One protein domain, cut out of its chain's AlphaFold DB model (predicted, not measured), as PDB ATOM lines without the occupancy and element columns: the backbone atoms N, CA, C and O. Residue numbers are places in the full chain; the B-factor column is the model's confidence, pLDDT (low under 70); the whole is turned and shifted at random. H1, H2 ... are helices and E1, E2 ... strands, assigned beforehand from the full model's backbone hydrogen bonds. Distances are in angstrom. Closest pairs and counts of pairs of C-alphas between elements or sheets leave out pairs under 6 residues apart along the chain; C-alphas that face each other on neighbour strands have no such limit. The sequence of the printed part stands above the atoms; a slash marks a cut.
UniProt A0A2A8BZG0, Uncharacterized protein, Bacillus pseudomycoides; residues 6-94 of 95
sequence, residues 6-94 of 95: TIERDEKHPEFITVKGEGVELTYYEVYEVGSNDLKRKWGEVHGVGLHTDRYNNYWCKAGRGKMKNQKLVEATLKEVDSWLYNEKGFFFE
ATOM      1  N   THR A   6      86.636  -2.902   1.623       97.06
ATOM      2  CA  THR A   6      86.580  -2.364   2.985       97.06
ATOM      3  C   THR A   6      86.578  -0.843   2.927       97.06
ATOM      4  O   THR A   6      87.088  -0.266   1.967       97.06
ATOM      5  N   ILE A   7      85.976  -0.196   3.925       97.25
ATOM      6  CA  ILE A   7      85.980   1.264   4.073       97.25
ATOM      7  C   ILE A   7      86.756   1.597   5.337       97.25
ATOM      8  O   ILE A   7      86.404   1.142   6.425       97.25
ATOM      9  N   GLU A   8      87.783   2.417   5.186       97.06
ATOM     10  CA  GLU A   8      88.538   2.998   6.287       97.06
ATOM     11  C   GLU A   8      88.250   4.494   6.357       97.06
ATOM     12  O   GLU A   8      88.069   5.148   5.331       97.06
ATOM     13  N   ARG A   9      88.203   5.043   7.568       96.88
ATOM     14  CA  ARG A   9      88.048   6.479   7.804       96.88
ATOM     15  C   ARG A   9      89.369   7.028   8.320       96.88
ATOM     16  O   ARG A   9      89.978   6.410   9.192       96.88
ATOM     17  N   ASP A  10      89.810   8.160   7.782       95.56
ATOM     18  CA  ASP A  10      91.050   8.793   8.230       95.56
ATOM     19  C   ASP A  10      90.866   9.359   9.651       95.56
ATOM     20  O   ASP A  10      89.914  10.081   9.932       95.56
ATOM     21  N   GLU A  11      91.759   9.013  10.578       95.56
ATOM     22  CA  GLU A  11      91.646   9.420  11.987       95.56
ATOM     23  C   GLU A  11      91.918  10.914  12.215       95.56
ATOM     24  O   GLU A  11      91.426  11.499  13.182       95.56
ATOM     25  N   LYS A  12      92.729  11.536  11.355       96.19
ATOM     26  CA  LYS A  12      93.109  12.953  11.455       96.19
ATOM     27  C   LYS A  12      92.165  13.844  10.666       96.19
ATOM     28  O   LYS A  12      91.936  14.984  11.066       96.19
ATOM     29  N   HIS A  13      91.647  13.320   9.563       95.81
ATOM     30  CA  HIS A  13      90.712  13.997   8.679       95.81
ATOM     31  C   HIS A  13      89.470  13.123   8.482       95.81
ATOM     32  O   HIS A  13      89.301  12.527   7.416       95.81
ATOM     33  N   PRO A  14      88.607  13.006   9.509       96.00
ATOM     34  CA  PRO A  14      87.483  12.078   9.509       96.00
ATOM     35  C   PRO A  14      86.517  12.295   8.354       96.00
ATOM     36  O   PRO A  14      85.813  11.365   8.004       96.00
ATOM     37  N   GLU A  15      86.486  13.467   7.733       96.56
ATOM     38  CA  GLU A  15      85.716  13.740   6.524       96.56
ATOM     39  C   GLU A  15      86.182  12.949   5.289       96.56
ATOM     40  O   GLU A  15      85.461  12.895   4.293       96.56
ATOM     41  N   PHE A  16      87.351  12.303   5.333       97.56
ATOM     42  CA  PHE A  16      87.810  11.395   4.287       97.56
ATOM     43  C   PHE A  16      87.574   9.932   4.648       97.56
ATOM     44  O   PHE A  16      87.907   9.455   5.737       97.56
ATOM     45  N   ILE A  17      87.070   9.197   3.660       97.75
ATOM     46  CA  ILE A  17      86.982   7.741   3.694       97.75
ATOM     47  C   ILE A  17      87.732   7.150   2.505       97.75
ATOM     48  O   ILE A  17      87.716   7.711   1.406       97.75
ATOM     49  N   THR A  18      88.362   6.002   2.703       98.19
ATOM     50  CA  THR A  18      89.099   5.277   1.671       98.19
ATOM     51  C   THR A  18      88.522   3.881   1.511       98.19
ATOM     52  O   THR A  18      88.456   3.105   2.462       98.19
ATOM     53  N   VAL A  19      88.119   3.554   0.286       98.19
ATOM     54  CA  VAL A  19      87.726   2.204  -0.112       98.19
ATOM     55  C   VAL A  19      88.964   1.431  -0.541       98.19
ATOM     56  O   VAL A  19      89.671   1.868  -1.450       98.19
ATOM     57  N   LYS A  20      89.193   0.268   0.070       98.06
ATOM     58  CA  LYS A  20      90.308  -0.634  -0.248       98.06
ATOM     59  C   LYS A  20      89.819  -2.008  -0.681       98.06
ATOM     60  O   LYS A  20      88.884  -2.557  -0.099       98.06
ATOM     61  N   GLY A  21      90.484  -2.578  -1.678       96.38
ATOM     62  CA  GLY A  21      90.279  -3.941  -2.168       96.38
ATOM     63  C   GLY A  21      91.419  -4.370  -3.088       96.38
ATOM     64  O   GLY A  21      92.407  -3.653  -3.245       96.38
ATOM     65  N   GLU A  22      91.303  -5.538  -3.717       94.88
ATOM     66  CA  GLU A  22      92.344  -6.022  -4.631       94.88
ATOM     67  C   GLU A  22      92.548  -5.051  -5.807       94.88
ATOM     68  O   GLU A  22      91.682  -4.890  -6.668       94.88
ATOM     69  N   GLY A  23      93.710  -4.392  -5.837       95.19
ATOM     70  CA  GLY A  23      94.050  -3.406  -6.860       95.19
ATOM     71  C   GLY A  23      93.207  -2.128  -6.816       95.19
ATOM     72  O   GLY A  23      93.154  -1.438  -7.832       95.19
ATOM     73  N   VAL A  24      92.552  -1.821  -5.693       97.81
ATOM     74  CA  VAL A  24      91.702  -0.636  -5.514       97.81
ATOM     75  C   VAL A  24      92.083   0.084  -4.226       97.81
ATOM     76  O   VAL A  24      92.043  -0.511  -3.151       97.81
ATOM     77  N   GLU A  25      92.365   1.378  -4.340       98.25
ATOM     78  CA  GLU A  25      92.460   2.306  -3.212       98.25
ATOM     79  C   GLU A  25      91.860   3.653  -3.633       98.25
ATOM     80  O   GLU A  25      92.486   4.413  -4.364       98.25
ATOM     81  N   LEU A  26      90.621   3.945  -3.233       98.31
ATOM     82  CA  LEU A  26      89.883   5.134  -3.676       98.31
ATOM     83  C   LEU A  26      89.434   5.969  -2.485       98.31
ATOM     84  O   LEU A  26      88.692   5.486  -1.635       98.31
ATOM     85  N   THR A  27      89.837   7.234  -2.452       98.00
ATOM     86  CA  THR A  27      89.482   8.179  -1.395       98.00
ATOM     87  C   THR A  27      88.351   9.103  -1.833       98.00
ATOM     88  O   THR A  27      88.345   9.670  -2.934       98.00
ATOM     89  N   TYR A  28      87.409   9.290  -0.918       97.38
ATOM     90  CA  TYR A  28      86.228  10.128  -1.037       97.38
ATOM     91  C   TYR A  28      86.179  11.113   0.135       97.38
ATOM     92  O   TYR A  28      86.830  10.908   1.156       97.38
ATOM     93  N   TYR A  29      85.418  12.188  -0.030       95.88
ATOM     94  CA  TYR A  29      85.199  13.232   0.967       95.88
ATOM     95  C   TYR A  29      83.709  13.366   1.257       95.88
ATOM     96  O   TYR A  29      82.929  13.521   0.316       95.88
ATOM     97  N   GLU A  30      83.330  13.353   2.525       95.88
ATOM     98  CA  GLU A  30      81.964  13.608   2.971       95.88
ATOM     99  C   GLU A  30      81.650  15.104   2.946       95.88
ATOM    100  O   GLU A  30      82.360  15.927   3.520       95.88
ATOM    101  N   VAL A  31      80.597  15.463   2.218       92.19
ATOM    102  CA  VAL A  31      80.381  16.831   1.734       92.19
ATOM    103  C   VAL A  31      79.876  17.774   2.817       92.19
ATOM    104  O   VAL A  31      80.349  18.910   2.899       92.19
ATOM    105  N   TYR A  32      78.887  17.332   3.593       90.88
ATOM    106  CA  TYR A  32      78.151  18.199   4.512       90.88
ATOM    107  C   TYR A  32      78.713  18.121   5.925       90.88
ATOM    108  O   TYR A  32      79.048  19.145   6.519       90.88
ATOM    109  N   GLU A  33      78.842  16.906   6.442       92.31
ATOM    110  CA  GLU A  33      79.381  16.621   7.763       92.31
ATOM    111  C   GLU A  33      79.883  15.178   7.823       92.31
ATOM    112  O   GLU A  33      79.531  14.344   6.987       92.31
ATOM    113  N   VAL A  34      80.703  14.881   8.829       95.06
ATOM    114  CA  VAL A  34      81.182  13.519   9.069       95.06
ATOM    115  C   VAL A  34      79.984  12.598   9.315       95.06
ATOM    116  O   VAL A  34      79.211  12.817  10.245       95.06
ATOM    117  N   GLY A  35      79.847  11.556   8.496       93.31
ATOM    118  CA  GLY A  35      78.724  10.617   8.523       93.31
ATOM    119  C   GLY A  35      77.520  11.014   7.664       93.31
ATOM    120  O   GLY A  35      76.503  10.324   7.728       93.31
ATOM    121  N   SER A  36      77.606  12.073   6.843       93.88
ATOM    122  CA  SER A  36      76.498  12.482   5.961       93.88
ATOM    123  C   SER A  36      76.170  11.462   4.871       93.88
ATOM    124  O   SER A  36      75.108  11.538   4.264       93.88
ATOM    125  N   ASN A  37      77.074  10.522   4.583       94.69
ATOM    126  CA  ASN A  37      77.001   9.556   3.480       94.69
ATOM    127  C   ASN A  37      76.977  10.171   2.061       94.69
ATOM    128  O   ASN A  37      77.132   9.443   1.084       94.69
ATOM    129  N   ASP A  38      76.839  11.489   1.917       96.19
ATOM    130  CA  ASP A  38      77.069  12.212   0.662       96.19
ATOM    131  C   ASP A  38      78.564  12.393   0.380       96.19
ATOM    132  O   ASP A  38      79.267  13.103   1.100       96.19
ATOM    133  N   LEU A  39      79.044  11.775  -0.697       95.56
ATOM    134  CA  LEU A  39      80.446  11.710  -1.084       95.56
ATOM    135  C   LEU A  39      80.760  12.547  -2.324       95.56
ATOM    136  O   LEU A  39      80.086  12.477  -3.356       95.56
ATOM    137  N   LYS A  40      81.912  13.215  -2.273       95.00
ATOM    138  CA  LYS A  40      82.675  13.670  -3.438       95.00
ATOM    139  C   LYS A  40      83.886  12.770  -3.644       95.00
ATOM    140  O   LYS A  40      84.682  12.559  -2.732       95.00
ATOM    141  N   ARG A  41      84.074  12.287  -4.873       95.69
ATOM    142  CA  ARG A  41      85.311  11.605  -5.298       95.69
ATOM    143  C   ARG A  41      86.496  12.554  -5.111       95.69
ATOM    144  O   ARG A  41      86.343  13.766  -5.318       95.69
ATOM    145  N   LYS A  42      87.680  12.040  -4.771       94.56
ATOM    146  CA  LYS A  42      88.878  12.874  -4.578       94.56
ATOM    147  C   LYS A  42      90.091  12.383  -5.361       94.56
ATOM    148  O   LYS A  42      90.462  12.991  -6.365       94.56
ATOM    149  N   TRP A  43      90.724  11.316  -4.892       96.50
ATOM    150  CA  TRP A  43      91.916  10.725  -5.499       96.50
ATOM    151  C   TRP A  43      91.980   9.240  -5.177       96.50
ATOM    152  O   TRP A  43      91.268   8.759  -4.300       96.50
ATOM    153  N   GLY A  44      92.834   8.516  -5.885       97.00
ATOM    154  CA  GLY A  44      93.072   7.113  -5.597       97.00
ATOM    155  C   GLY A  44      93.835   6.415  -6.703       97.00
ATOM    156  O   GLY A  44      94.407   7.054  -7.586       97.00
ATOM    157  N   GLU A  45      93.815   5.095  -6.668       97.56
ATOM    158  CA  GLU A  45      94.447   4.227  -7.638       97.56
ATOM    159  C   GLU A  45      93.563   3.012  -7.933       97.56
ATOM    160  O   GLU A  45      92.953   2.421  -7.041       97.56
ATOM    161  N   VAL A  46      93.526   2.623  -9.208       97.44
ATOM    162  CA  VAL A  46      92.970   1.339  -9.644       97.44
ATOM    163  C   VAL A  46      93.972   0.644 -10.557       97.44
ATOM    164  O   VAL A  46      94.347   1.182 -11.598       97.44
ATOM    165  N   HIS A  47      94.403  -0.560 -10.182       95.50
ATOM    166  CA  HIS A  47      95.353  -1.397 -10.923       95.50
ATOM    167  C   HIS A  47      96.615  -0.641 -11.392       95.50
ATOM    168  O   HIS A  47      97.019  -0.752 -12.555       95.50
ATOM    169  N   GLY A  48      97.227   0.162 -10.514       93.94
ATOM    170  CA  GLY A  48      98.416   0.957 -10.849       93.94
ATOM    171  C   GLY A  48      98.132   2.233 -11.648       93.94
ATOM    172  O   GLY A  48      99.065   2.887 -12.122       93.94
ATOM    173  N   VAL A  49      96.862   2.587 -11.868       96.19
ATOM    174  CA  VAL A  49      96.463   3.842 -12.513       96.19
ATOM    175  C   VAL A  49      96.044   4.835 -11.444       96.19
ATOM    176  O   VAL A  49      94.952   4.722 -10.898       96.19
ATOM    177  N   GLY A  50      96.889   5.837 -11.198       96.88
ATOM    178  CA  GLY A  50      96.531   6.979 -10.361       96.88
ATOM    179  C   GLY A  50      95.368   7.774 -10.961       96.88
ATOM    180  O   GLY A  50      95.336   8.054 -12.167       96.88
ATOM    181  N   LEU A  51      94.423   8.154 -10.112       96.69
ATOM    182  CA  LEU A  51      93.169   8.818 -10.438       96.69
ATOM    183  C   LEU A  51      92.984  10.069  -9.577       96.69
ATOM    184  O   LEU A  51      93.444  10.150  -8.439       96.69
ATOM    185  N   HIS A  52      92.266  11.038 -10.129       95.06
ATOM    186  CA  HIS A  52      91.744  12.198  -9.417       95.06
ATOM    187  C   HIS A  52      90.360  12.542  -9.959       95.06
ATOM    188  O   HIS A  52      89.904  11.951 -10.940       95.06
ATOM    189  N   THR A  53      89.683  13.483  -9.318       92.94
ATOM    190  CA  THR A  53      88.374  13.943  -9.780       92.94
ATOM    191  C   THR A  53      88.506  14.973 -10.892       92.94
ATOM    192  O   THR A  53      89.210  15.977 -10.765       92.94
ATOM    193  N   ASP A  54      87.781  14.729 -11.975       89.19
ATOM    194  CA  ASP A  54      87.583  15.650 -13.080       89.19
ATOM    195  C   ASP A  54      86.799  16.877 -12.611       89.19
ATOM    196  O   ASP A  54      85.730  16.768 -12.010       89.19
ATOM    197  N   ARG A  55      87.330  18.060 -12.925       80.50
ATOM    198  CA  ARG A  55      86.778  19.345 -12.483       80.50
ATOM    199  C   ARG A  55      85.428  19.695 -13.121       80.50
ATOM    200  O   ARG A  55      84.729  20.555 -12.595       80.50
ATOM    201  N   TYR A  56      85.097  19.102 -14.263       83.12
ATOM    202  CA  TYR A  56      83.904  19.414 -15.049       83.12
ATOM    203  C   TYR A  56      82.788  18.396 -14.838       83.12
ATOM    204  O   TYR A  56      81.621  18.772 -14.832       83.12
ATOM    205  N   ASN A  57      83.145  17.121 -14.676       83.88
ATOM    206  CA  ASN A  57      82.174  16.028 -14.581       83.88
ATOM    207  C   ASN A  57      82.028  15.453 -13.165       83.88
ATOM    208  O   ASN A  57      81.236  14.533 -12.981       83.88
ATOM    209  N   ASN A  58      82.822  15.926 -12.194       85.94
ATOM    210  CA  ASN A  58      82.884  15.387 -10.827       85.94
ATOM    211  C   ASN A  58      83.046  13.850 -10.789       85.94
ATOM    212  O   ASN A  58      82.575  13.152  -9.885       85.94
ATOM    213  N   TYR A  59      83.745  13.317 -11.796       91.81
ATOM    214  CA  TYR A  59      83.967  11.890 -11.995       91.81
ATOM    215  C   TYR A  59      85.455  11.565 -12.104       91.81
ATOM    216  O   TYR A  59      86.281  12.445 -12.312       91.81
ATOM    217  N   TRP A  60      85.811  10.294 -11.950       94.12
ATOM    218  CA  TRP A  60      87.195   9.836 -11.988       94.12
ATOM    219  C   TRP A  60      87.873  10.097 -13.337       94.12
ATOM    220  O   TRP A  60      87.354   9.730 -14.394       94.12
ATOM    221  N   CYS A  61      89.084  10.646 -13.300       93.81
ATOM    222  CA  CYS A  61      89.962  10.774 -14.454       93.81
ATOM    223  C   CYS A  61      91.413  10.425 -14.096       93.81
ATOM    224  O   CYS A  61      91.862  10.525 -12.951       93.81
ATOM    225  N   LYS A  62      92.174   9.979 -15.099       95.00
ATOM    226  CA  LYS A  62      93.575   9.589 -14.918       95.00
ATOM    227  C   LYS A  62      94.424  10.777 -14.468       95.00
ATOM    228  O   LYS A  62      94.418  11.829 -15.102       95.00
ATOM    229  N   ALA A  63      95.244  10.561 -13.447       93.12
ATOM    230  CA  ALA A  63      96.304  11.479 -13.071       93.12
ATOM    231  C   ALA A  63      97.464  11.449 -14.091       93.12
ATOM    232  O   ALA A  63      97.893  10.403 -14.599       93.12
ATOM    233  N   GLY A  64      98.000  12.631 -14.393       89.50
ATOM    234  CA  GLY A  64      99.165  12.800 -15.261       89.50
ATOM    235  C   GLY A  64      98.907  12.584 -16.759       89.50
ATOM    236  O   GLY A  64      97.804  12.294 -17.216       89.50
ATOM    237  N   ARG A  65      99.969  12.728 -17.555       87.25
ATOM    238  CA  ARG A  65      99.905  12.726 -19.028       87.25
ATOM    239  C   ARG A  65      99.805  11.313 -19.618       87.25
ATOM    240  O   ARG A  65     100.171  10.328 -18.976       87.25
ATOM    241  N   GLY A  66      99.341  11.223 -20.864       88.31
ATOM    242  CA  GLY A  66      99.279   9.977 -21.638       88.31
ATOM    243  C   GLY A  66      97.998   9.162 -21.438       88.31
ATOM    244  O   GLY A  66      97.179   9.456 -20.568       88.31
ATOM    245  N   LYS A  67      97.832   8.130 -22.274       88.00
ATOM    246  CA  LYS A  67      96.643   7.267 -22.284       88.00
ATOM    247  C   LYS A  67      96.540   6.432 -21.004       88.00
ATOM    248  O   LYS A  67      97.552   6.031 -20.427       88.00
ATOM    249  N   MET A  68      95.311   6.145 -20.588       91.50
ATOM    250  CA  MET A  68      95.033   5.217 -19.495       91.50
ATOM    251  C   MET A  68      95.291   3.781 -19.957       91.50
ATOM    252  O   MET A  68      94.683   3.309 -20.919       91.50
ATOM    253  N   LYS A  69      96.216   3.084 -19.287       88.44
ATOM    254  CA  LYS A  69      96.411   1.645 -19.501       88.44
ATOM    255  C   LYS A  69      95.189   0.905 -18.961       88.44
ATOM    256  O   LYS A  69      94.654   1.296 -17.934       88.44
ATOM    257  N   ASN A  70      94.753  -0.146 -19.657       91.69
ATOM    258  CA  ASN A  70      93.615  -0.978 -19.245       91.69
ATOM    259  C   ASN A  70      92.328  -0.182 -18.959       91.69
ATOM    260  O   ASN A  70      91.561  -0.549 -18.076       91.69
ATOM    261  N   GLN A  71      92.075   0.889 -19.722       94.69
ATOM    262  CA  GLN A  71      90.975   1.831 -19.483       94.69
ATOM    263  C   GLN A  71      89.628   1.150 -19.196       94.69
ATOM    264  O   GLN A  71      88.973   1.489 -18.222       94.69
ATOM    265  N   LYS A  72      89.246   0.140 -19.987       95.69
ATOM    266  CA  LYS A  72      87.980  -0.586 -19.785       95.69
ATOM    267  C   LYS A  72      87.895  -1.286 -18.425       95.69
ATOM    268  O   LYS A  72      86.833  -1.280 -17.817       95.69
ATOM    269  N   LEU A  73      88.993  -1.888 -17.964       95.44
ATOM    270  CA  LEU A  73      89.054  -2.566 -16.667       95.44
ATOM    271  C   LEU A  73      88.977  -1.551 -15.523       95.44
ATOM    272  O   LEU A  73      88.214  -1.747 -14.581       95.44
ATOM    273  N   VAL A  74      89.723  -0.449 -15.635       96.31
ATOM    274  CA  VAL A  74      89.698   0.640 -14.650       96.31
ATOM    275  C   VAL A  74      88.291   1.231 -14.550       96.31
ATOM    276  O   VAL A  74      87.730   1.294 -13.463       96.31
ATOM    277  N   GLU A  75      87.672   1.586 -15.676       95.44
ATOM    278  CA  GLU A  75      86.311   2.134 -15.706       95.44
ATOM    279  C   GLU A  75      85.261   1.158 -15.164       95.44
ATOM    280  O   GLU A  75      84.337   1.588 -14.475       95.44
ATOM    281  N   ALA A  76      85.386  -0.139 -15.464       96.62
ATOM    282  CA  ALA A  76      84.501  -1.162 -14.912       96.62
ATOM    283  C   ALA A  76      84.642  -1.259 -13.386       96.62
ATOM    284  O   ALA A  76      83.635  -1.269 -12.688       96.62
ATOM    285  N   THR A  77      85.876  -1.242 -12.879       97.00
ATOM    286  CA  THR A  77      86.166  -1.311 -11.439       97.00
ATOM    287  C   THR A  77      85.653  -0.075 -10.703       97.00
ATOM    288  O   THR A  77      85.030  -0.200  -9.657       97.00
ATOM    289  N   LEU A  78      85.831   1.121 -11.272       96.75
ATOM    290  CA  LEU A  78      85.306   2.362 -10.692       96.75
ATOM    291  C   LEU A  78      83.779   2.343 -10.593       96.75
ATOM    292  O   LEU A  78      83.220   2.698  -9.560       96.75
ATOM    293  N   LYS A  79      83.101   1.886 -11.654       96.00
ATOM    294  CA  LYS A  79      81.640   1.724 -11.646       96.00
ATOM    295  C   LYS A  79      81.190   0.686 -10.629       96.00
ATOM    296  O   LYS A  79      80.148   0.872 -10.010       96.00
ATOM    297  N   GLU A  80      81.947  -0.396 -10.479       96.69
ATOM    298  CA  GLU A  80      81.659  -1.436  -9.500       96.69
ATOM    299  C   GLU A  80      81.745  -0.891  -8.071       96.69
ATOM    300  O   GLU A  80      80.785  -1.031  -7.317       96.69
ATOM    301  N   VAL A  81      82.840  -0.205  -7.726       97.00
ATOM    302  CA  VAL A  81      83.034   0.382  -6.391       97.00
ATOM    303  C   VAL A  81      81.963   1.426  -6.088       97.00
ATOM    304  O   VAL A  81      81.357   1.387  -5.020       97.00
ATOM    305  N   ASP A  82      81.677   2.325  -7.032       95.94
ATOM    306  CA  ASP A  82      80.636   3.336  -6.843       95.94
ATOM    307  C   ASP A  82      79.243   2.682  -6.693       95.94
ATOM    308  O   ASP A  82      78.437   3.111  -5.869       95.94
ATOM    309  N   SER A  83      78.965   1.598  -7.427       96.19
ATOM    310  CA  SER A  83      77.710   0.841  -7.287       96.19
ATOM    311  C   SER A  83      77.616   0.118  -5.946       96.19
ATOM    312  O   SER A  83      76.533   0.053  -5.372       96.19
ATOM    313  N   TRP A  84      78.724  -0.421  -5.443       96.62
ATOM    314  CA  TRP A  84      78.796  -1.063  -4.134       96.62
ATOM    315  C   TRP A  84      78.573  -0.052  -3.002       96.62
ATOM    316  O   TRP A  84      77.739  -0.277  -2.124       96.62
ATOM    317  N   LEU A  85      79.235   1.109  -3.072       96.62
ATOM    318  CA  LEU A  85      79.033   2.218  -2.136       96.62
ATOM    319  C   LEU A  85      77.560   2.643  -2.077       96.62
ATOM    320  O   LEU A  85      77.010   2.789  -0.986       96.62
ATOM    321  N   TYR A  86      76.915   2.777  -3.238       96.44
ATOM    322  CA  TYR A  86      75.520   3.202  -3.329       96.44
ATOM    323  C   TYR A  86      74.523   2.133  -2.876       96.44
ATOM    324  O   TYR A  86      73.701   2.379  -1.997       96.44
ATOM    325  N   ASN A  87      74.587   0.937  -3.462       95.94
ATOM    326  CA  ASN A  87      73.553  -0.081  -3.268       95.94
ATOM    327  C   ASN A  87      73.703  -0.851  -1.951       95.94
ATOM    328  O   ASN A  87      72.699  -1.297  -1.402       95.94
ATOM    329  N   GLU A  88      74.931  -1.042  -1.458       95.88
ATOM    330  CA  GLU A  88      75.192  -1.900  -0.293       95.88
ATOM    331  C   GLU A  88      75.594  -1.123   0.957       95.88
ATOM    332  O   GLU A  88      75.292  -1.557   2.069       95.88
ATOM    333  N   LYS A  89      76.288   0.009   0.800       95.12
ATOM    334  CA  LYS A  89      76.803   0.792   1.933       95.12
ATOM    335  C   LYS A  89      76.021   2.080   2.206       95.12
ATOM    336  O   LYS A  89      76.245   2.694   3.242       95.12
ATOM    337  N   GLY A  90      75.070   2.442   1.341       95.00
ATOM    338  CA  GLY A  90      74.162   3.573   1.551       95.00
ATOM    339  C   GLY A  90      74.797   4.949   1.337       95.00
ATOM    340  O   GLY A  90      74.285   5.933   1.866       95.00
ATOM    341  N   PHE A  91      75.899   5.026   0.587       96.38
ATOM    342  CA  PHE A  91      76.526   6.292   0.209       96.38
ATOM    343  C   PHE A  91      75.898   6.888  -1.051       96.38
ATOM    344  O   PHE A  91      75.491   6.181  -1.970       96.38
ATOM    345  N   PHE A  92      75.887   8.209  -1.141       95.62
ATOM    346  CA  PHE A  92      75.380   8.957  -2.286       95.62
ATOM    347  C   PHE A  92      76.510   9.769  -2.904       95.62
ATOM    348  O   PHE A  92      77.457  10.141  -2.224       95.62
ATOM    349  N   PHE A  93      76.439  10.037  -4.208       92.81
ATOM    350  CA  PHE A  93      77.436  10.870  -4.877       92.81
ATOM    351  C   PHE A  93      76.844  12.229  -5.196       92.81
ATOM    352  O   PHE A  93      75.893  12.322  -5.978       92.81
ATOM    353  N   GLU A  94      77.437  13.273  -4.628       84.44
ATOM    354  CA  GLU A  94      77.096  14.642  -4.993       84.44
ATOM    355  C   GLU A  94      77.483  14.888  -6.460       84.44
ATOM    356  O   GLU A  94      78.535  14.436  -6.931       84.44
TER     357      GLU A  94
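AT A GLANCE: This is residues 6 to 94 of the 95 residues of an uncharacterized protein of Bacillus pseudomycoides (UniProt A0A2A8BZG0). A strongly twisted sheet of six strands, E1 to E6, is covered on one face by a single long helix, H1, which crosses it slantwise; the opposite face has no named helix. After H1 the last residues fold back to the sheet, where residues 92 to 93 pair in parallel with 38 to 39 of E4. The 89 printed residues hold the strands E1 to E6 and then H1, a mixed class in two layers; the sheet's order is E1 - E2 - E3 - E4 - E5 - E6, antiparallel throughout. It is compact, with a radius of gyration of the C-alphas of 12.6 A and spans of 36 by 25 by 23 A.

IN THESE COORDINATES: Find C-alpha 6 at (86.580, -2.364, 2.985), where E1, residues 6 to 9, begins. Next come E2, residues 16 to 21, 16.8 A long, and E3, residues 24 to 30, 19.2 A. E4, residues 38 to 46, spans 21.8 A and bends by 70 degrees at Trp 43. E5 is residues 49 to 53 and E6 residues 60 to 62. H1 runs 23.9 A from residue 71 to C-alpha 87 at (73.553, -0.081, -3.268).

HOW THE PARTS SIT: The strands form a meander, each the antiparallel neighbour of the one before. Look for N 8 and O 18 between E1 and E2, 2.9 A; N 19 and O 26 between E2 and E3, 2.8 A; N 45 and O 25 between E3 and E4, 2.7 A; N 51 and O 44 between E4 and E5, 2.8 A; and N 61 and O 52 between E5 and E6, 2.8 A. H1 is on the sheet at a height of 9.0 A, over E3 and E5, at 53 degrees to E5 on the local plane. The closest C-alphas of E4 and H1, Val 46 and Val 74, are 6.0 A apart. In H1 every O i to N i+4 pair is within hydrogen-bond range.

THE WHOLE: The C-alphas farthest apart, Gly 35 and Gly 66, are 36.5 A apart. The printed part has no cut, no link is long, and no printed residue is under 70 in pLDDT.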